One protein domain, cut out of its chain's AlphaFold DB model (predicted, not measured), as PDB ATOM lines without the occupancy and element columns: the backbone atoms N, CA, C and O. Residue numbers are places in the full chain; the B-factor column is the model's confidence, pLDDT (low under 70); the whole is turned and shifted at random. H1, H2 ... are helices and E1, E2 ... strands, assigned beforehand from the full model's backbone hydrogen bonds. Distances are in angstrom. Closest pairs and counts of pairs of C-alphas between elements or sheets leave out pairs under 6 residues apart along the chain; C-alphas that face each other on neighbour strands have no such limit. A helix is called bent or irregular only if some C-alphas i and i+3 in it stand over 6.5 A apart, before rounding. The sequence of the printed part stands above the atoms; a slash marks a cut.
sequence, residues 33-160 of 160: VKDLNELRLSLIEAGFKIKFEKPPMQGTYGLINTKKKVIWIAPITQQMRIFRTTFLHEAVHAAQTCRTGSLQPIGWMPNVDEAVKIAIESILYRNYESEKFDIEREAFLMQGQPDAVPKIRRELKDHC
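Overview. This is residues 33 to 160 of the 160 residues of an uncharacterized protein of Synechococcus sp. (strain WH8102) (UniProt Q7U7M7). One long helix, H3, runs through the core, with a small three-stranded sheet covering one side of it, H1 and H6 side by side along another, and H5 crossing it on a side turned away from the sheet. H4 folds with H5 into a helical hairpin and is the part beyond H5, while the little helix H2 sits near the first residues of H3. The printed part has 128 residues, with six named helices and three named strands in the order H1 E1 E2 E3 H2 H3 H4 H5 H6; the mixed sheet has the order E1 E3 E2, and the class is mostly helix. The whole is compact, with a radius of gyration of the C-alphas of 13.7 A, and rounded, spanning 35 by 32 by 28 A.

Along the chain. H1, residues 33 to 45, begins at C-alpha 33 (-9.929, 10.677, -33.371) and is 18.4 A long. E1 is residues 49 to 51, E2 residues 62 to 65, E3 residues 70 to 73 and H2 residues 76 to 79. H3, residues 83 to 98, is 23.1 A long, from C-alpha 83 (-3.186, 12.256, -24.932). H4, residues 114 to 127, is 20.1 A long. H5, residues 130 to 142, is 19.2 A long and irregular, with 7.5 A between C-alphas 131 and 134. H6, residues 148 to 159, is 16.5 A long and ends at C-alpha 159 (-26.073, 9.576, -14.377).

Arrangement. H3 is the hub, touching three helices. It is on the sheet at a height of 8.6 A, over E2 and only just over E3, with 3 C-alphas falling there; on the local plane it runs along the strands, at 14 degrees to E2. H1 is on the sheet too, its Ile 44 nearest to Ile 50 of E1 at 7.3 A between C-alphas, and H1 and H3 on one face of the sheet make two layers. E1 and E3 are parallel, with N 51 and O 71 at 2.8 A; E3 and E2, a hairpin, are antiparallel, with N 65 and O 70 at 2.7 A. H1, H3 and H6 form a bundle, three helices along one another. H3 and H6 touch at a shallow tilt of 22 degrees, the same way, the closest C-alphas being those of Ala 95 and Leu 156, 5.4 A apart. H1 and H6 touch at a shallow tilt of 15 degrees, the same way, closest at the C-alphas of Ser 42 and Arg 153, 6.0 A. H1 and H3 only just touch, with 3 pairs of C-alphas within 8 A, the closest Leu 43 and Ala 91. H5 touches H3 at a steep tilt of 58 degrees, opposite ways, closest at the C-alphas of His 89 and Ala 139, 5.2 A. H4 touches H5 with residues 120 to 124 alone, closest at the C-alphas of Leu 124 and Phe 133, 6.2 A. H2 is close to H3 but not clearly touching, and H4 is apart from H3. Every O i to N i+4 pair is within hydrogen-bond range in H1, H4 and H6, against 11 of 12 in H3 and 7 of 9 in H5; H2 is too short for such a pair.

Size, cuts and confidence. The two C-alphas farthest apart, those of Gly 47 and Glu 114, are 36.2 A from each other. The printed part has no cut, and the link from H3 to H4, residues 99 to 113, is long. The mean pLDDT of the printed part is 96.6, and no printed residue is under 70.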
ATOM      1  N   VAL A  33      -9.524   9.263 -33.350       84.00
ATOM      2  CA  VAL A  33      -9.929  10.677 -33.371       84.00
ATOM      3  C   VAL A  33     -11.444  10.810 -33.237       84.00
ATOM      4  O   VAL A  33     -11.923  11.681 -32.505       84.00
ATOM      5  N   LYS A  34     -12.204   9.941 -33.908       88.44
ATOM      6  CA  LYS A  34     -13.665   9.921 -33.828       88.44
ATOM      7  C   LYS A  34     -14.139   9.559 -32.419       88.44
ATOM      8  O   LYS A  34     -14.913  10.315 -31.840       88.44
ATOM      9  N   ASP A  35     -13.631   8.465 -31.862       90.19
ATOM     10  CA  ASP A  35     -13.957   7.943 -30.532       90.19
ATOM     11  C   ASP A  35     -13.720   9.001 -29.438       90.19
ATOM     12  O   ASP A  35     -14.606   9.329 -28.644       90.19
ATOM     13  N   LEU A  36     -12.556   9.658 -29.465       94.19
ATOM     14  CA  LEU A  36     -12.243  10.725 -28.513       94.19
ATOM     15  C   LEU A  36     -13.100  11.979 -28.708       94.19
ATOM     16  O   LEU A  36     -13.429  12.656 -27.730       94.19
ATOM     17  N   ASN A  37     -13.492  12.303 -29.943       95.69
ATOM     18  CA  ASN A  37     -14.407  13.413 -30.178       95.69
ATOM     19  C   ASN A  37     -15.825  13.100 -29.681       95.69
ATOM     20  O   ASN A  37     -16.462  13.979 -29.105       95.69
ATOM     21  N   GLU A  38     -16.308  11.868 -29.841       96.19
ATOM     22  CA  GLU A  38     -17.595  11.442 -29.281       96.19
ATOM     23  C   GLU A  38     -17.594  11.516 -27.751       96.19
ATOM     24  O   GLU A  38     -18.536  12.052 -27.166       96.19
ATOM     25  N   LEU A  39     -16.515  11.071 -27.097       98.25
ATOM     26  CA  LEU A  39     -16.355  11.239 -25.651       98.25
ATOM     27  C   LEU A  39     -16.374  12.716 -25.242       98.25
ATOM     28  O   LEU A  39     -17.058  13.092 -24.291       98.25
ATOM     29  N   ARG A  40     -15.643  13.567 -25.971       98.38
ATOM     30  CA  ARG A  40     -15.610  15.013 -25.719       98.38
ATOM     31  C   ARG A  40     -17.005  15.626 -25.789       98.38
ATOM     32  O   ARG A  40     -17.330  16.455 -24.944       98.38
ATOM     33  N   LEU A  41     -17.813  15.240 -26.776       98.25
ATOM     34  CA  LEU A  41     -19.193  15.712 -26.903       98.25
ATOM     35  C   LEU A  41     -20.052  15.247 -25.723       98.25
ATOM     36  O   LEU A  41     -20.698  16.087 -25.109       98.25
ATOM     37  N   SER A  42     -19.976  13.974 -25.325       98.50
ATOM     38  CA  SER A  42     -20.723  13.469 -24.163       98.50
ATOM     39  C   SER A  42     -20.322  14.151 -22.848       98.50
ATOM     40  O   SER A  42     -21.174  14.431 -22.011       98.50
ATOM     41  N   LEU A  43     -19.042  14.492 -22.663       98.69
ATOM     42  CA  LEU A  43     -18.604  15.284 -21.507       98.69
ATOM     43  C   LEU A  43     -19.195  16.701 -21.525       98.69
ATOM     44  O   LEU A  43     -19.602  17.212 -20.482       98.69
ATOM     45  N   ILE A  44     -19.251  17.336 -22.699       98.50
ATOM     46  CA  ILE A  44     -19.870  18.659 -22.864       98.50
ATOM     47  C   ILE A  44     -21.374  18.593 -22.574       98.50
ATOM     48  O   ILE A  44     -21.885  19.459 -21.866       98.50
ATOM     49  N   GLU A  45     -22.062  17.561 -23.064       98.31
ATOM     50  CA  GLU A  45     -23.479  17.298 -22.781       98.31
ATOM     51  C   GLU A  45     -23.728  17.109 -21.275       98.31
ATOM     52  O   GLU A  45     -24.656  17.705 -20.736       98.31
ATOM     53  N   ALA A  46     -22.829  16.414 -20.566       98.00
ATOM     54  CA  ALA A  46     -22.843  16.271 -19.102       98.00
ATOM     55  C   ALA A  46     -22.471  17.566 -18.329       98.00
ATOM     56  O   ALA A  46     -22.390  17.592 -17.089       98.00
ATOM     57  N   GLY A  47     -22.223  18.666 -19.046       97.88
ATOM     58  CA  GLY A  47     -21.955  19.995 -18.500       97.88
ATOM     59  C   GLY A  47     -20.486  20.288 -18.192       97.88
ATOM     60  O   GLY A  47     -20.203  21.274 -17.507       97.88
ATOM     61  N   PHE A  48     -19.545  19.466 -18.671       98.38
ATOM     62  CA  PHE A  48     -18.115  19.719 -18.510       98.38
ATOM     63  C   PHE A  48     -17.561  20.653 -19.585       98.38
ATOM     64  O   PHE A  48     -17.840  20.545 -20.777       98.38
ATOM     65  N   LYS A  49     -16.689  21.563 -19.161       98.50
ATOM     66  CA  LYS A  49     -15.873  22.398 -20.042       98.50
ATOM     67  C   LYS A  49     -14.535  21.712 -20.263       98.50
ATOM     68  O   LYS A  49     -13.805  21.481 -19.303       98.50
ATOM     69  N   ILE A  50     -14.195  21.439 -21.517       98.25
ATOM     70  CA  ILE A  50     -12.928  20.795 -21.880       98.25
ATOM     71  C   ILE A  50     -11.954  21.851 -22.382       98.25
ATOM     72  O   ILE A  50     -12.276  22.607 -23.299       98.25
ATOM     73  N   LYS A  51     -10.766  21.906 -21.783       98.06
ATOM     74  CA  LYS A  51      -9.735  22.883 -22.110       98.06
ATOM     75  C   LYS A  51      -8.420  22.208 -22.474       98.06
ATOM     76  O   LYS A  51      -7.804  21.536 -21.651       98.06
ATOM     77  N   PHE A  52      -7.961  22.460 -23.694       96.31
ATOM     78  CA  PHE A  52      -6.646  22.037 -24.170       96.31
ATOM     79  C   PHE A  52      -5.607  23.117 -23.854       96.31
ATOM     80  O   PHE A  52      -5.101  23.806 -24.733       96.31
ATOM     81  N   GLU A  53      -5.347  23.308 -22.563       96.31
ATOM     82  CA  GLU A  53      -4.408  24.292 -22.025       96.31
ATOM     83  C   GLU A  53      -3.628  23.673 -20.856       96.31
ATOM     84  O   GLU A  53      -3.984  22.609 -20.346       96.31
ATOM     85  N   LYS A  54      -2.547  24.328 -20.418       96.19
ATOM     86  CA  LYS A  54      -1.779  23.863 -19.256       96.19
ATOM     87  C   LYS A  54      -2.688  23.814 -18.010       96.19
ATOM     88  O   LYS A  54      -3.299  24.839 -17.697       96.19
ATOM     89  N   PRO A  55      -2.755  22.685 -17.276       97.50
ATOM     90  CA  PRO A  55      -3.502  22.621 -16.028       97.50
ATOM     91  C   PRO A  55      -3.005  23.649 -14.998       97.50
ATOM     92  O   PRO A  55      -1.807  23.942 -14.942       97.50
ATOM     93  N   PRO A  56      -3.893  24.179 -14.137       96.69
ATOM     94  CA  PRO A  56      -3.502  25.120 -13.085       96.69
ATOM     95  C   PRO A  56      -2.591  24.487 -12.016       96.69
ATOM     96  O   PRO A  56      -1.900  25.211 -11.302       96.69
ATOM     97  N   MET A  57      -2.566  23.155 -11.908       94.56
ATOM     98  CA  MET A  57      -1.676  22.417 -11.012       94.56
ATOM     99  C   MET A  57      -0.353  22.088 -11.718       94.56
ATOM    100  O   MET A  57      -0.337  21.429 -12.759       94.56
ATOM    101  N   GLN A  58       0.771  22.538 -11.151       92.00
ATOM    102  CA  GLN A  58       2.099  22.266 -11.711       92.00
ATOM    103  C   GLN A  58       2.411  20.765 -11.703       92.00
ATOM    104  O   GLN A  58       2.015  20.049 -10.790       92.00
ATOM    105  N   GLY A  59       3.142  20.305 -12.721       90.44
ATOM    106  CA  GLY A  59       3.577  18.909 -12.836       90.44
ATOM    107  C   GLY A  59       2.512  17.928 -13.336       90.44
ATOM    108  O   GLY A  59       2.821  16.753 -13.487       90.44
ATOM    109  N   THR A  60       1.294  18.390 -13.634       94.38
ATOM    110  CA  THR A  60       0.207  17.533 -14.133       94.38
ATOM    111  C   THR A  60      -0.020  17.703 -15.634       94.38
ATOM    112  O   THR A  60       0.132  18.796 -16.191       94.38
ATOM    113  N   TYR A  61      -0.382  16.603 -16.299       97.44
ATOM    114  CA  TYR A  61      -0.742  16.592 -17.720       97.44
ATOM    115  C   TYR A  61      -2.255  16.649 -17.948       97.44
ATOM    116  O   TYR A  61      -2.692  17.192 -18.960       97.44
ATOM    117  N   GLY A  62      -3.034  16.110 -17.012       97.94
ATOM    118  CA  GLY A  62      -4.487  16.197 -16.947       97.94
ATOM    119  C   GLY A  62      -4.905  16.728 -15.579       97.94
ATOM    120  O   GLY A  62      -4.142  16.619 -14.616       97.94
ATOM    121  N   LEU A  63      -6.062  17.384 -15.514       98.19
ATOM    122  CA  LEU A  63      -6.680  17.757 -14.246       98.19
ATOM    123  C   LEU A  63      -8.187  17.935 -14.407       98.19
ATOM    124  O   LEU A  63      -8.635  18.638 -15.317       98.19
ATOM    125  N   ILE A  64      -8.951  17.443 -13.436       97.81
ATOM    126  CA  ILE A  64     -10.385  17.690 -13.322       97.81
ATOM    127  C   ILE A  64     -10.758  18.569 -12.121       97.81
ATOM    128  O   ILE A  64     -10.514  18.296 -10.949       97.81
ATOM    129  N   ASN A  65     -11.403  19.674 -12.463       97.25
ATOM    130  CA  ASN A  65     -12.289  20.525 -11.685       97.25
ATOM    131  C   ASN A  65     -13.686  19.943 -11.452       97.25
ATOM    132  O   ASN A  65     -14.588  20.428 -12.123       97.25
ATOM    133  N   THR A  66     -13.922  18.980 -10.558       94.81
ATOM    134  CA  THR A  66     -15.267  18.366 -10.431       94.81
ATOM    135  C   THR A  66     -16.351  19.372 -10.030       94.81
ATOM    136  O   THR A  66     -17.388  19.461 -10.681       94.81
ATOM    137  N   LYS A  67     -16.071  20.239  -9.048       94.06
ATOM    138  CA  LYS A  67     -16.999  21.299  -8.604       94.06
ATOM    139  C   LYS A  67     -17.326  22.308  -9.705       94.06
ATOM    140  O   LYS A  67     -18.454  22.772  -9.808       94.06
ATOM    141  N   LYS A  68     -16.328  22.690 -10.507       96.62
ATOM    142  CA  LYS A  68     -16.484  23.651 -11.611       96.62
ATOM    143  C   LYS A  68     -16.872  22.984 -12.935       96.62
ATOM    144  O   LYS A  68     -17.061  23.705 -13.913       96.62
ATOM    145  N   LYS A  69     -16.936  21.648 -12.968       97.25
ATOM    146  CA  LYS A  69     -17.021  20.812 -14.170       97.25
ATOM    147  C   LYS A  69     -16.062  21.283 -15.271       97.25
ATOM    148  O   LYS A  69     -16.472  21.626 -16.375       97.25
ATOM    149  N   VAL A  70     -14.767  21.362 -14.966       98.50
ATOM    150  CA  VAL A  70     -13.726  21.730 -15.945       98.50
ATOM    151  C   VAL A  70     -12.694  20.619 -16.033       98.50
ATOM    152  O   VAL A  70     -12.210  20.179 -15.001       98.50
ATOM    153  N   ILE A  71     -12.326  20.211 -17.242       98.62
ATOM    154  CA  ILE A  71     -11.211  19.300 -17.501       98.62
ATOM    155  C   ILE A  71     -10.130  20.068 -18.257       98.62
ATOM    156  O   ILE A  71     -10.415  20.723 -19.262       98.62
ATOM    157  N   TRP A  72      -8.894  19.971 -17.781       98.69
ATOM    158  CA  TRP A  72      -7.697  20.476 -18.440       98.69
ATOM    159  C   TRP A  72      -6.879  19.315 -18.979       98.69
ATOM    160  O   TRP A  72      -6.614  18.371 -18.242       98.69
ATOM    161  N   ILE A  73      -6.426  19.418 -20.226       98.31
ATOM    162  CA  ILE A  73      -5.464  18.492 -20.828       98.31
ATOM    163  C   ILE A  73      -4.337  19.312 -21.446       98.31
ATOM    164  O   ILE A  73      -4.561  20.125 -22.346       98.31
ATOM    165  N   ALA A  74      -3.110  19.087 -20.984       97.69
ATOM    166  CA  ALA A  74      -1.934  19.778 -21.482       97.69
ATOM    167  C   ALA A  74      -1.672  19.395 -22.956       97.69
ATOM    168  O   ALA A  74      -1.520  18.205 -23.247       97.69
ATOM    169  N   PRO A  75      -1.520  20.357 -23.889       95.62
ATOM    170  CA  PRO A  75      -1.293  20.058 -25.312       95.62
ATOM    171  C   PRO A  75      -0.054  19.191 -25.603       95.62
ATOM    172  O   PRO A  75      -0.033  18.430 -26.568       95.62
ATOM    173  N   ILE A  76       0.967  19.248 -24.739       96.31
ATOM    174  CA  ILE A  76       2.199  18.448 -24.857       96.31
ATOM    175  C   ILE A  76       1.938  16.930 -24.867       96.31
ATOM    176  O   ILE A  76       2.715  16.167 -25.437       96.31
ATOM    177  N   THR A  77       0.812  16.484 -24.301       96.56
ATOM    178  CA  THR A  77       0.417  15.067 -24.251       96.56
ATOM    179  C   THR A  77       0.252  14.433 -25.634       96.56
ATOM    180  O   THR A  77       0.463  13.227 -25.772       96.56
ATOM    181  N   GLN A  78      -0.071  15.219 -26.668       93.88
ATOM    182  CA  GLN A  78      -0.139  14.733 -28.050       93.88
ATOM    183  C   GLN A  78       1.254  14.357 -28.567       93.88
ATOM    184  O   GLN A  78       1.443  13.269 -29.108       93.88
ATOM    185  N   GLN A  79       2.247  15.219 -28.332       94.19
ATOM    186  CA  GLN A  79       3.641  14.986 -28.734       94.19
ATOM    187  C   GLN A  79       4.251  13.805 -27.969       94.19
ATOM    188  O   GLN A  79       4.979  13.000 -28.541       94.19
ATOM    189  N   MET A  80       3.887  13.662 -26.692       95.94
ATOM    190  CA  MET A  80       4.287  12.538 -25.841       95.94
ATOM    191  C   MET A  80       3.507  11.243 -26.118       95.94
ATOM    192  O   MET A  80       3.818  10.218 -25.520       95.94
ATOM    193  N   ARG A  81       2.495  11.272 -26.999       94.81
ATOM    194  CA  ARG A  81       1.608  10.137 -27.314       94.81
ATOM    195  C   ARG A  81       0.863   9.552 -26.104       94.81
ATOM    196  O   ARG A  81       0.496   8.384 -26.109       94.81
ATOM    197  N   ILE A  82       0.581  10.383 -25.101       95.44
ATOM    198  CA  ILE A  82      -0.207  10.023 -23.905       95.44
ATOM    199  C   ILE A  82      -1.567  10.735 -23.854       95.44
ATOM    200  O   ILE A  82      -2.307  10.586 -22.888       95.44
ATOM    201  N   PHE A  83      -1.931  11.497 -24.893       96.12
ATOM    202  CA  PHE A  83      -3.186  12.256 -24.932       96.12
ATOM    203  C   PHE A  83      -4.422  11.384 -24.673       96.12
ATOM    204  O   PHE A  83      -5.243  11.753 -23.839       96.12
ATOM    205  N   ARG A  84      -4.548  10.223 -25.344       96.25
ATOM    206  CA  ARG A  84      -5.709   9.326 -25.171       96.25
ATOM    207  C   ARG A  84      -5.848   8.912 -23.711       96.25
ATOM    208  O   ARG A  84      -6.904   9.113 -23.127       96.25
ATOM    209  N   THR A  85      -4.786   8.366 -23.125       97.06
ATOM    210  CA  THR A  85      -4.809   7.851 -21.753       97.06
ATOM    211  C   THR A  85      -5.062   8.964 -20.745       97.06
ATOM    212  O   THR A  85      -5.897   8.793 -19.867       97.06
ATOM    213  N   THR A  86      -4.428  10.131 -20.905       97.94
ATOM    214  CA  THR A  86      -4.671  11.286 -20.029       97.94
ATOM    215  C   THR A  86      -6.112  11.779 -20.140       97.94
ATOM    216  O   THR A  86      -6.753  12.023 -19.127       97.94
ATOM    217  N   PHE A  87      -6.660  11.896 -21.352       98.44
ATOM    218  CA  PHE A  87      -8.034  12.361 -21.529       98.44
ATOM    219  C   PHE A  87      -9.066  11.360 -20.999       98.44
ATOM    220  O   PHE A  87     -10.031  11.769 -20.358       98.44
ATOM    221  N   LEU A  88      -8.846  10.058 -21.212       98.56
ATOM    222  CA  LEU A  88      -9.701   9.009 -20.659       98.56
ATOM    223  C   LEU A  88      -9.674   8.999 -19.128       98.56
ATOM    224  O   LEU A  88     -10.732   8.870 -18.525       98.56
ATOM    225  N   HIS A  89      -8.505   9.185 -18.512       98.62
ATOM    226  CA  HIS A  89      -8.362   9.262 -17.058       98.62
ATOM    227  C   HIS A  89      -9.250  10.362 -16.457       98.62
ATOM    228  O   HIS A  89     -10.116  10.091 -15.626       98.62
ATOM    229  N   GLU A  90      -9.130  11.593 -16.962       98.69
ATOM    230  CA  GLU A  90      -9.965  12.705 -16.488       98.69
ATOM    231  C   GLU A  90     -11.457  12.489 -16.796       98.69
ATOM    232  O   GLU A  90     -12.327  12.918 -16.036       98.69
ATOM    233  N   ALA A  91     -11.781  11.812 -17.900       98.62
ATOM    234  CA  ALA A  91     -13.159  11.482 -18.247       98.62
ATOM    235  C   ALA A  91     -13.769  10.417 -17.317       98.62
ATOM    236  O   ALA A  91     -14.960  10.496 -17.011       98.62
ATOM    237  N   VAL A  92     -12.973   9.462 -16.823       98.75
ATOM    238  CA  VAL A  92     -13.407   8.522 -15.777       98.75
ATOM    239  C   VAL A  92     -13.737   9.288 -14.504       98.75
ATOM    240  O   VAL A  92     -14.817   9.094 -13.956       98.75
ATOM    241  N   HIS A  93     -12.889  10.227 -14.084       98.69
ATOM    242  CA  HIS A  93     -13.196  11.069 -12.929       98.69
ATOM    243  C   HIS A  93     -14.473  11.898 -13.107       98.69
ATOM    244  O   HIS A  93     -15.231  12.075 -12.155       98.69
ATOM    245  N   ALA A  94     -14.753  12.387 -14.319       98.56
ATOM    246  CA  ALA A  94     -16.025  13.045 -14.603       98.56
ATOM    247  C   ALA A  94     -17.209  12.097 -14.357       98.56
ATOM    248  O   ALA A  94     -18.123  12.456 -13.611       98.56
ATOM    249  N   ALA A  95     -17.153  10.875 -14.893       98.50
ATOM    250  CA  ALA A  95     -18.183   9.856 -14.689       98.50
ATOM    251  C   ALA A  95     -18.346   9.475 -13.204       98.50
ATOM    252  O   ALA A  95     -19.464   9.461 -12.690       98.50
ATOM    253  N   GLN A  96     -17.233   9.287 -12.485       98.50
ATOM    254  CA  GLN A  96     -17.185   8.998 -11.045       98.50
ATOM    255  C   GLN A  96     -17.872  10.068 -10.185       98.50
ATOM    256  O   GLN A  96     -18.264   9.792  -9.054       98.50
ATOM    257  N   THR A  97     -18.030  11.293 -10.699       97.62
ATOM    258  CA  THR A  97     -18.722  12.366  -9.972       97.62
ATOM    259  C   THR A  97     -20.213  12.463 -10.234       97.62
ATOM    260  O   THR A  97     -20.902  13.152  -9.484       97.62
ATOM    261  N   CYS A  98     -20.744  11.815 -11.269       94.88
ATOM    262  CA  CYS A  98     -22.090  12.137 -11.733       94.88
ATOM    263  C   CYS A  98     -23.209  11.661 -10.804       94.88
ATOM    264  O   CYS A  98     -24.200  12.365 -10.639       94.88
ATOM    265  N   ARG A  99     -23.021  10.543 -10.098       93.12
ATOM    266  CA  ARG A  99     -24.050  10.011  -9.189       93.12
ATOM    267  C   ARG A  99     -24.247  10.850  -7.926       93.12
ATOM    268  O   ARG A  99     -25.366  10.962  -7.436       93.12
ATOM    269  N   THR A 100     -23.167  11.389  -7.365       93.19
ATOM    270  CA  THR A 100     -23.172  11.991  -6.017       93.19
ATOM    271  C   THR A 100     -22.710  13.446  -5.992       93.19
ATOM    272  O   THR A 100     -22.848  14.118  -4.971       93.19
ATOM    273  N   GLY A 101     -22.120  13.946  -7.081       91.12
ATOM    274  CA  GLY A 101     -21.419  15.232  -7.117       91.12
ATOM    275  C   GLY A 101     -20.037  15.217  -6.448       91.12
ATOM    276  O   GLY A 101     -19.360  16.248  -6.418       91.12
ATOM    277  N   SER A 102     -19.593  14.071  -5.925       93.94
ATOM    278  CA  SER A 102     -18.269  13.846  -5.333       93.94
ATOM    279  C   SER A 102     -17.567  12.687  -6.040       93.94
ATOM    280  O   SER A 102     -18.228  11.811  -6.578       93.94
ATOM    281  N   LEU A 103     -16.230  12.670  -6.055       96.12
ATOM    282  CA  LEU A 103     -15.495  11.533  -6.623       96.12
ATOM    283  C   LEU A 103     -15.751  10.291  -5.778       96.12
ATOM    284  O   LEU A 103     -15.407  10.282  -4.595       96.12
ATOM    285  N   GLN A 104     -16.338   9.274  -6.393       97.25
ATOM    286  CA  GLN A 104     -16.537   7.948  -5.825       97.25
ATOM    287  C   GLN A 104     -16.268   6.905  -6.917       97.25
ATOM    288  O   GLN A 104     -16.613   7.155  -8.073       97.25
ATOM    289  N   PRO A 105     -15.673   5.747  -6.587       97.50
ATOM    290  CA  PRO A 105     -15.551   4.658  -7.547       97.50
ATOM    291  C   PRO A 105     -16.931   4.224  -8.060       97.50
ATOM    292  O   PRO A 105     -17.892   4.153  -7.290       97.50
ATOM    293  N   ILE A 106     -17.024   3.905  -9.348       97.44
ATOM    294  CA  ILE A 106     -18.238   3.363  -9.977       97.44
ATOM    295  C   ILE A 106     -18.339   1.845  -9.736       97.44
ATOM    296  O   ILE A 106     -19.436   1.289  -9.696       97.44
ATOM    297  N   GLY A 107     -17.201   1.172  -9.548       96.81
ATOM    298  CA  GLY A 107     -17.070  -0.280  -9.422       96.81
ATOM    299  C   GLY A 107     -16.496  -0.957 -10.671       96.81
ATOM    300  O   GLY A 107     -16.678  -2.160 -10.863       96.81
ATOM    301  N   TRP A 108     -15.825  -0.214 -11.552       96.56
ATOM    302  CA  TRP A 108     -15.188  -0.778 -12.736       96.56
ATOM    303  C   TRP A 108     -13.855  -1.440 -12.386       96.56
ATOM    304  O   TRP A 108     -12.895  -0.788 -11.989       96.56
ATOM    305  N   MET A 109     -13.778  -2.751 -12.612       93.94
ATOM    306  CA  MET A 109     -12.582  -3.549 -12.336       93.94
ATOM    307  C   MET A 109     -12.226  -4.420 -13.552       93.94
ATOM    308  O   MET A 109     -12.426  -5.637 -13.522       93.94
ATOM    309  N   PRO A 110     -11.792  -3.824 -14.680       93.62
ATOM    310  CA  PRO A 110     -11.418  -4.601 -15.854       93.62
ATOM    311  C   PRO A 110     -10.217  -5.499 -15.536       93.62
ATOM    312  O   PRO A 110      -9.307  -5.110 -14.803       93.62
ATOM    313  N   ASN A 111     -10.217  -6.704 -16.104       92.38
ATOM    314  CA  ASN A 111      -9.102  -7.628 -15.949       92.38
ATOM    315  C   ASN A 111      -7.902  -7.137 -16.773       92.38
ATOM    316  O   ASN A 111      -8.046  -6.851 -17.960       92.38
ATOM    317  N   VAL A 112      -6.733  -7.053 -16.144       93.94
ATOM    318  CA  VAL A 112      -5.469  -6.641 -16.768       93.94
ATOM    319  C   VAL A 112      -4.361  -7.601 -16.352       93.94
ATOM    320  O   VAL A 112      -4.477  -8.278 -15.331       93.94
ATOM    321  N   ASP A 113      -3.273  -7.641 -17.119       96.50
ATOM    322  CA  ASP A 113      -2.100  -8.430 -16.750       96.50
ATOM    323  C   ASP A 113      -1.526  -7.988 -15.395       96.50
ATOM    324  O   ASP A 113      -1.525  -6.802 -15.048       96.50
ATOM    325  N   GLU A 114      -0.953  -8.933 -14.649       96.75
ATOM    326  CA  GLU A 114      -0.397  -8.666 -13.316       96.75
ATOM    327  C   GLU A 114       0.692  -7.578 -13.346       96.75
ATOM    328  O   GLU A 114       0.774  -6.743 -12.447       96.75
ATOM    329  N   ALA A 115       1.485  -7.516 -14.420       97.38
ATOM    330  CA  ALA A 115       2.487  -6.467 -14.606       97.38
ATOM    331  C   ALA A 115       1.864  -5.059 -14.663       97.38
ATOM    332  O   ALA A 115       2.417  -4.114 -14.099       97.38
ATOM    333  N   VAL A 116       0.696  -4.918 -15.303       96.12
ATOM    334  CA  VAL A 116      -0.049  -3.651 -15.365       96.12
ATOM    335  C   VAL A 116      -0.574  -3.296 -13.979       96.12
ATOM    336  O   VAL A 116      -0.412  -2.160 -13.539       96.12
ATOM    337  N   LYS A 117      -1.135  -4.270 -13.259       96.69
ATOM    338  CA  LYS A 117      -1.625  -4.072 -11.891       96.69
ATOM    339  C   LYS A 117      -0.518  -3.579 -10.957       96.69
ATOM    340  O   LYS A 117      -0.696  -2.566 -10.289       96.69
ATOM    341  N   ILE A 118       0.649  -4.227 -10.965       98.00
ATOM    342  CA  ILE A 118       1.812  -3.814 -10.161       98.00
ATOM    343  C   ILE A 118       2.267  -2.395 -10.528       98.00
ATOM    344  O   ILE A 118       2.583  -1.596  -9.643       98.00
ATOM    345  N   ALA A 119       2.290  -2.056 -11.822       97.81
ATOM    346  CA  ALA A 119       2.652  -0.715 -12.272       97.81
ATOM    347  C   ALA A 119       1.671   0.349 -11.754       97.81
ATOM    348  O   ALA A 119       2.111   1.397 -11.281       97.81
ATOM    349  N   ILE A 120       0.365   0.060 -11.791       97.88
ATOM    350  CA  ILE A 120      -0.677   0.937 -11.244       97.88
ATOM    351  C   ILE A 120      -0.480   1.112  -9.738       97.88
ATOM    352  O   ILE A 120      -0.354   2.247  -9.289       97.88
ATOM    353  N   GLU A 121      -0.352   0.031  -8.966       97.88
ATOM    354  CA  GLU A 121      -0.134   0.129  -7.514       97.88
ATOM    355  C   GLU A 121       1.123   0.953  -7.190       97.88
ATOM    356  O   GLU A 121       1.094   1.837  -6.336       97.88
ATOM    357  N   SER A 122       2.219   0.762  -7.932       98.19
ATOM    358  CA  SER A 122       3.433   1.570  -7.771       98.19
ATOM    359  C   SER A 122       3.208   3.065  -8.034       98.19
ATOM    360  O   SER A 122       3.856   3.908  -7.408       98.19
ATOM    361  N   ILE A 123       2.335   3.425  -8.976       96.94
ATOM    362  CA  ILE A 123       1.956   4.820  -9.230       96.94
ATOM    363  C   ILE A 123       1.112   5.355  -8.070       96.94
ATOM    364  O   ILE A 123       1.398   6.456  -7.593       96.94
ATOM    365  N   LEU A 124       0.137   4.577  -7.589       98.12
ATOM    366  CA  LEU A 124      -0.739   4.946  -6.473       98.12
ATOM    367  C   LEU A 124       0.071   5.252  -5.210       98.12
ATOM    368  O   LEU A 124       0.012   6.371  -4.706       98.12
ATOM    369  N   TYR A 125       0.929   4.320  -4.783       98.00
ATOM    370  CA  TYR A 125       1.759   4.473  -3.584       98.00
ATOM    371  C   TYR A 125       2.723   5.663  -3.621       98.00
ATOM    372  O   TYR A 125       3.123   6.154  -2.569       98.00
ATOM    373  N   ARG A 126       3.142   6.113  -4.810       96.81
ATOM    374  CA  ARG A 126       4.115   7.209  -4.947       96.81
ATOM    375  C   ARG A 126       3.480   8.589  -5.043       96.81
ATOM    376  O   ARG A 126       4.146   9.559  -4.699       96.81
ATOM    377  N   ASN A 127       2.261   8.685  -5.570       95.44
ATOM    378  CA  ASN A 127       1.709   9.968  -6.017       95.44
ATOM    379  C   ASN A 127       0.377  10.336  -5.357       95.44
ATOM    380  O   ASN A 127      -0.088  11.461  -5.544       95.44
ATOM    381  N   TYR A 128      -0.239   9.420  -4.609       96.25
ATOM    382  CA  TYR A 128      -1.580   9.609  -4.074       96.25
ATOM    383  C   TYR A 128      -1.657   9.262  -2.589       96.25
ATOM    384  O   TYR A 128      -0.933   8.406  -2.087       96.25
ATOM    385  N   GLU A 129      -2.577   9.931  -1.901       96.94
ATOM    386  CA  GLU A 129      -2.990   9.562  -0.549       96.94
ATOM    387  C   GLU A 129      -3.843   8.289  -0.595       96.94
ATOM    388  O   GLU A 129      -4.600   8.073  -1.550       96.94
ATOM    389  N   SER A 130      -3.742   7.464   0.447       96.31
ATOM    390  CA  SER A 130      -4.378   6.140   0.500       96.31
ATOM    391  C   SER A 130      -5.897   6.179   0.296       96.31
ATOM    392  O   SER A 130      -6.470   5.301  -0.344       96.31
ATOM    393  N   GLU A 131      -6.548   7.248   0.744       96.88
ATOM    394  CA  GLU A 131      -7.988   7.488   0.647       96.88
ATOM    395  C   GLU A 131      -8.459   7.694  -0.797       96.88
ATOM    396  O   GLU A 131      -9.654   7.614  -1.080       96.88
ATOM    397  N   LYS A 132      -7.537   7.977  -1.724       97.06
ATOM    398  CA  LYS A 132      -7.834   8.141  -3.151       97.06
ATOM    399  C   LYS A 132      -7.559   6.886  -3.966       97.06
ATOM    400  O   LYS A 132      -7.908   6.864  -5.143       97.06
ATOM    401  N   PHE A 133      -6.955   5.853  -3.380       98.12
ATOM    402  CA  PHE A 133      -6.468   4.705  -4.144       98.12
ATOM    403  C   PHE A 133      -7.560   4.050  -4.976       98.12
ATOM    404  O   PHE A 133      -7.326   3.779  -6.144       98.12
ATOM    405  N   ASP A 134      -8.754   3.847  -4.426       98.06
ATOM    406  CA  ASP A 134      -9.827   3.178  -5.166       98.06
ATOM    407  C   ASP A 134     -10.323   4.008  -6.360       98.06
ATOM    408  O   ASP A 134     -10.553   3.461  -7.438       98.06
ATOM    409  N   ILE A 135     -10.418   5.331  -6.191       98.25
ATOM    410  CA  ILE A 135     -10.845   6.277  -7.235       98.25
ATOM    411  C   ILE A 135      -9.830   6.287  -8.384       98.25
ATOM    412  O   ILE A 135     -10.189   6.139  -9.553       98.25
ATOM    413  N   GLU A 136      -8.555   6.439  -8.036       98.44
ATOM    414  CA  GLU A 136      -7.451   6.555  -8.987       98.44
ATOM    415  C   GLU A 136      -7.156   5.214  -9.662       98.44
ATOM    416  O   GLU A 136      -6.931   5.164 -10.871       98.44
ATOM    417  N   ARG A 137      -7.219   4.099  -8.919       98.38
ATOM    418  CA  ARG A 137      -7.045   2.746  -9.465       98.38
ATOM    419  C   ARG A 137      -8.058   2.471 -10.562       98.38
ATOM    420  O   ARG A 137      -7.677   1.991 -11.624       98.38
ATOM    421  N   GLU A 138      -9.328   2.782 -10.322       98.56
ATOM    422  CA  GLU A 138     -10.379   2.608 -11.322       98.56
ATOM    423  C   GLU A 138     -10.097   3.434 -12.590       98.56
ATOM    424  O   GLU A 138     -10.202   2.912 -13.703       98.56
ATOM    425  N   ALA A 139      -9.652   4.687 -12.439       98.38
ATOM    426  CA  ALA A 139      -9.265   5.536 -13.566       98.38
ATOM    427  C   ALA A 139      -8.065   4.964 -14.342       98.38
ATOM    428  O   ALA A 139      -8.123   4.848 -15.570       98.38
ATOM    429  N   PHE A 140      -7.011   4.521 -13.649       98.19
ATOM    430  CA  PHE A 140      -5.846   3.887 -14.274       98.19
ATOM    431  C   PHE A 140      -6.172   2.564 -14.968       98.19
ATOM    432  O   PHE A 140      -5.630   2.280 -16.035       98.19
ATOM    433  N   LEU A 141      -7.054   1.751 -14.390       97.88
ATOM    434  CA  LEU A 141      -7.479   0.493 -14.994       97.88
ATOM    435  C   LEU A 141      -8.295   0.734 -16.265       97.88
ATOM    436  O   LEU A 141      -8.111   0.026 -17.258       97.88
ATOM    437  N   MET A 142      -9.178   1.734 -16.249       98.06
ATOM    438  CA  MET A 142     -10.072   2.026 -17.364       98.06
ATOM    439  C   MET A 142      -9.381   2.777 -18.512       98.06
ATOM    440  O   MET A 142      -9.686   2.507 -19.671       98.06
ATOM    441  N   GLN A 143      -8.415   3.666 -18.242       96.25
ATOM    442  CA  GLN A 143      -7.804   4.528 -19.275       96.25
ATOM    443  C   GLN A 143      -7.104   3.768 -20.421       96.25
ATOM    444  O   GLN A 143      -6.833   4.353 -21.469       96.25
ATOM    445  N   GLY A 144      -6.756   2.494 -20.206       92.50
ATOM    446  CA  GLY A 144      -6.103   1.628 -21.191       92.50
ATOM    447  C   GLY A 144      -7.041   0.657 -21.911       92.50
ATOM    448  O   GLY A 144      -6.582  -0.075 -22.783       92.50
ATOM    449  N   GLN A 145      -8.330   0.617 -21.558       95.06
ATOM    450  CA  GLN A 145      -9.252  -0.381 -22.102       95.06
ATOM    451  C   GLN A 145      -9.728  -0.014 -23.514       95.06
ATOM    452  O   GLN A 145     -10.003   1.161 -23.790       95.06
ATOM    453  N   PRO A 146      -9.906  -1.004 -24.410       93.06
ATOM    454  CA  PRO A 146     -10.438  -0.758 -25.749       93.06
ATOM    455  C   PRO A 146     -11.884  -0.240 -25.710       93.06
ATOM    456  O   PRO A 146     -12.274   0.551 -26.562       93.06
ATOM    457  N   ASP A 147     -12.662  -0.628 -24.697       94.81
ATOM    458  CA  ASP A 147     -14.063  -0.236 -24.525       94.81
ATOM    459  C   ASP A 147     -14.272   0.904 -23.508       94.81
ATOM    460  O   ASP A 147     -15.399   1.156 -23.075       94.81
ATOM    461  N   ALA A 148     -13.202   1.628 -23.150       97.00
ATOM    462  CA  ALA A 148     -13.260   2.718 -22.179       97.00
ATOM    463  C   ALA A 148     -14.244   3.818 -22.594       97.00
ATOM    464  O   ALA A 148     -15.120   4.196 -21.817       97.00
ATOM    465  N   VAL A 149     -14.149   4.313 -23.833       98.06
ATOM    466  CA  VAL A 149     -15.020   5.394 -24.316       98.06
ATOM    467  C   VAL A 149     -16.505   5.025 -24.270       98.06
ATOM    468  O   VAL A 149     -17.260   5.779 -23.651       98.06
ATOM    469  N   PRO A 150     -16.975   3.909 -24.862       97.31
ATOM    470  CA  PRO A 150     -18.394   3.574 -24.793       97.31
ATOM    471  C   PRO A 150     -18.887   3.347 -23.355       97.31
ATOM    472  O   PRO A 150     -20.032   3.699 -23.064       97.31
ATOM    473  N   LYS A 151     -18.052   2.831 -22.439       97.81
ATOM    474  CA  LYS A 151     -18.399   2.712 -21.009       97.81
ATOM    475  C   LYS A 151     -18.552   4.069 -20.331       97.81
ATOM    476  O   LYS A 151     -19.587   4.322 -19.720       97.81
ATOM    477  N   ILE A 152     -17.566   4.953 -20.488       98.56
ATOM    478  CA  ILE A 152     -17.585   6.292 -19.888       98.56
ATOM    479  C   ILE A 152     -18.779   7.086 -20.415       98.56
ATOM    480  O   ILE A 152     -19.532   7.655 -19.635       98.56
ATOM    481  N   ARG A 153     -19.012   7.077 -21.731       98.50
ATOM    482  CA  ARG A 153     -20.152   7.776 -22.341       98.50
ATOM    483  C   ARG A 153     -21.497   7.279 -21.825       98.50
ATOM    484  O   ARG A 153     -22.401   8.088 -21.649       98.50
ATOM    485  N   ARG A 154     -21.636   5.970 -21.598       98.19
ATOM    486  CA  ARG A 154     -22.855   5.399 -21.019       98.19
ATOM    487  C   ARG A 154     -23.079   5.910 -19.601       98.19
ATOM    488  O   ARG A 154     -24.149   6.431 -19.330       98.19
ATOM    489  N   GLU A 155     -22.064   5.841 -18.744       98.19
ATOM    490  CA  GLU A 155     -22.175   6.341 -17.369       98.19
ATOM    491  C   GLU A 155     -22.495   7.838 -17.336       98.19
ATOM    492  O   GLU A 155     -23.349   8.270 -16.568       98.19
ATOM    493  N   LEU A 156     -21.859   8.620 -18.220       98.44
ATOM    494  CA  LEU A 156     -22.138  10.047 -18.348       98.44
ATOM    495  C   LEU A 156     -23.596  10.314 -18.743       98.44
ATOM    496  O   LEU A 156     -24.207  11.234 -18.224       98.44
ATOM    497  N   LYS A 157     -24.152   9.522 -19.660       98.06
ATOM    498  CA  LYS A 157     -25.534   9.676 -20.130       98.06
ATOM    499  C   LYS A 157     -26.571   9.230 -19.096       98.06
ATOM    500  O   LYS A 157     -27.665   9.780 -19.053       98.06
ATOM    501  N   ASP A 158     -26.264   8.178 -18.345       97.81
ATOM    502  CA  ASP A 158     -27.228   7.548 -17.443       97.81
ATOM    503  C   ASP A 158     -27.287   8.259 -16.077       97.81
ATOM    504  O   ASP A 158     -28.279   8.131 -15.354       97.81
ATOM    505  N   HIS A 159     -26.234   9.003 -15.716       97.25
ATOM    506  CA  HIS A 159     -26.073   9.576 -14.377       97.25
ATOM    507  C   HIS A 159     -25.704  11.063 -14.339       97.25
ATOM    508  O   HIS A 159     -25.742  11.644 -13.253       97.25
ATOM    509  N   CYS A 160     -25.363  11.675 -15.474       94.62
ATOM    510  CA  CYS A 160     -25.330  13.125 -15.644       94.62
ATOM    511  C   CYS A 160     -26.456  13.540 -16.624       94.62
ATOM    512  O   CYS A 160     -26.707  14.759 -16.672       94.62
TER     513      CYS A 160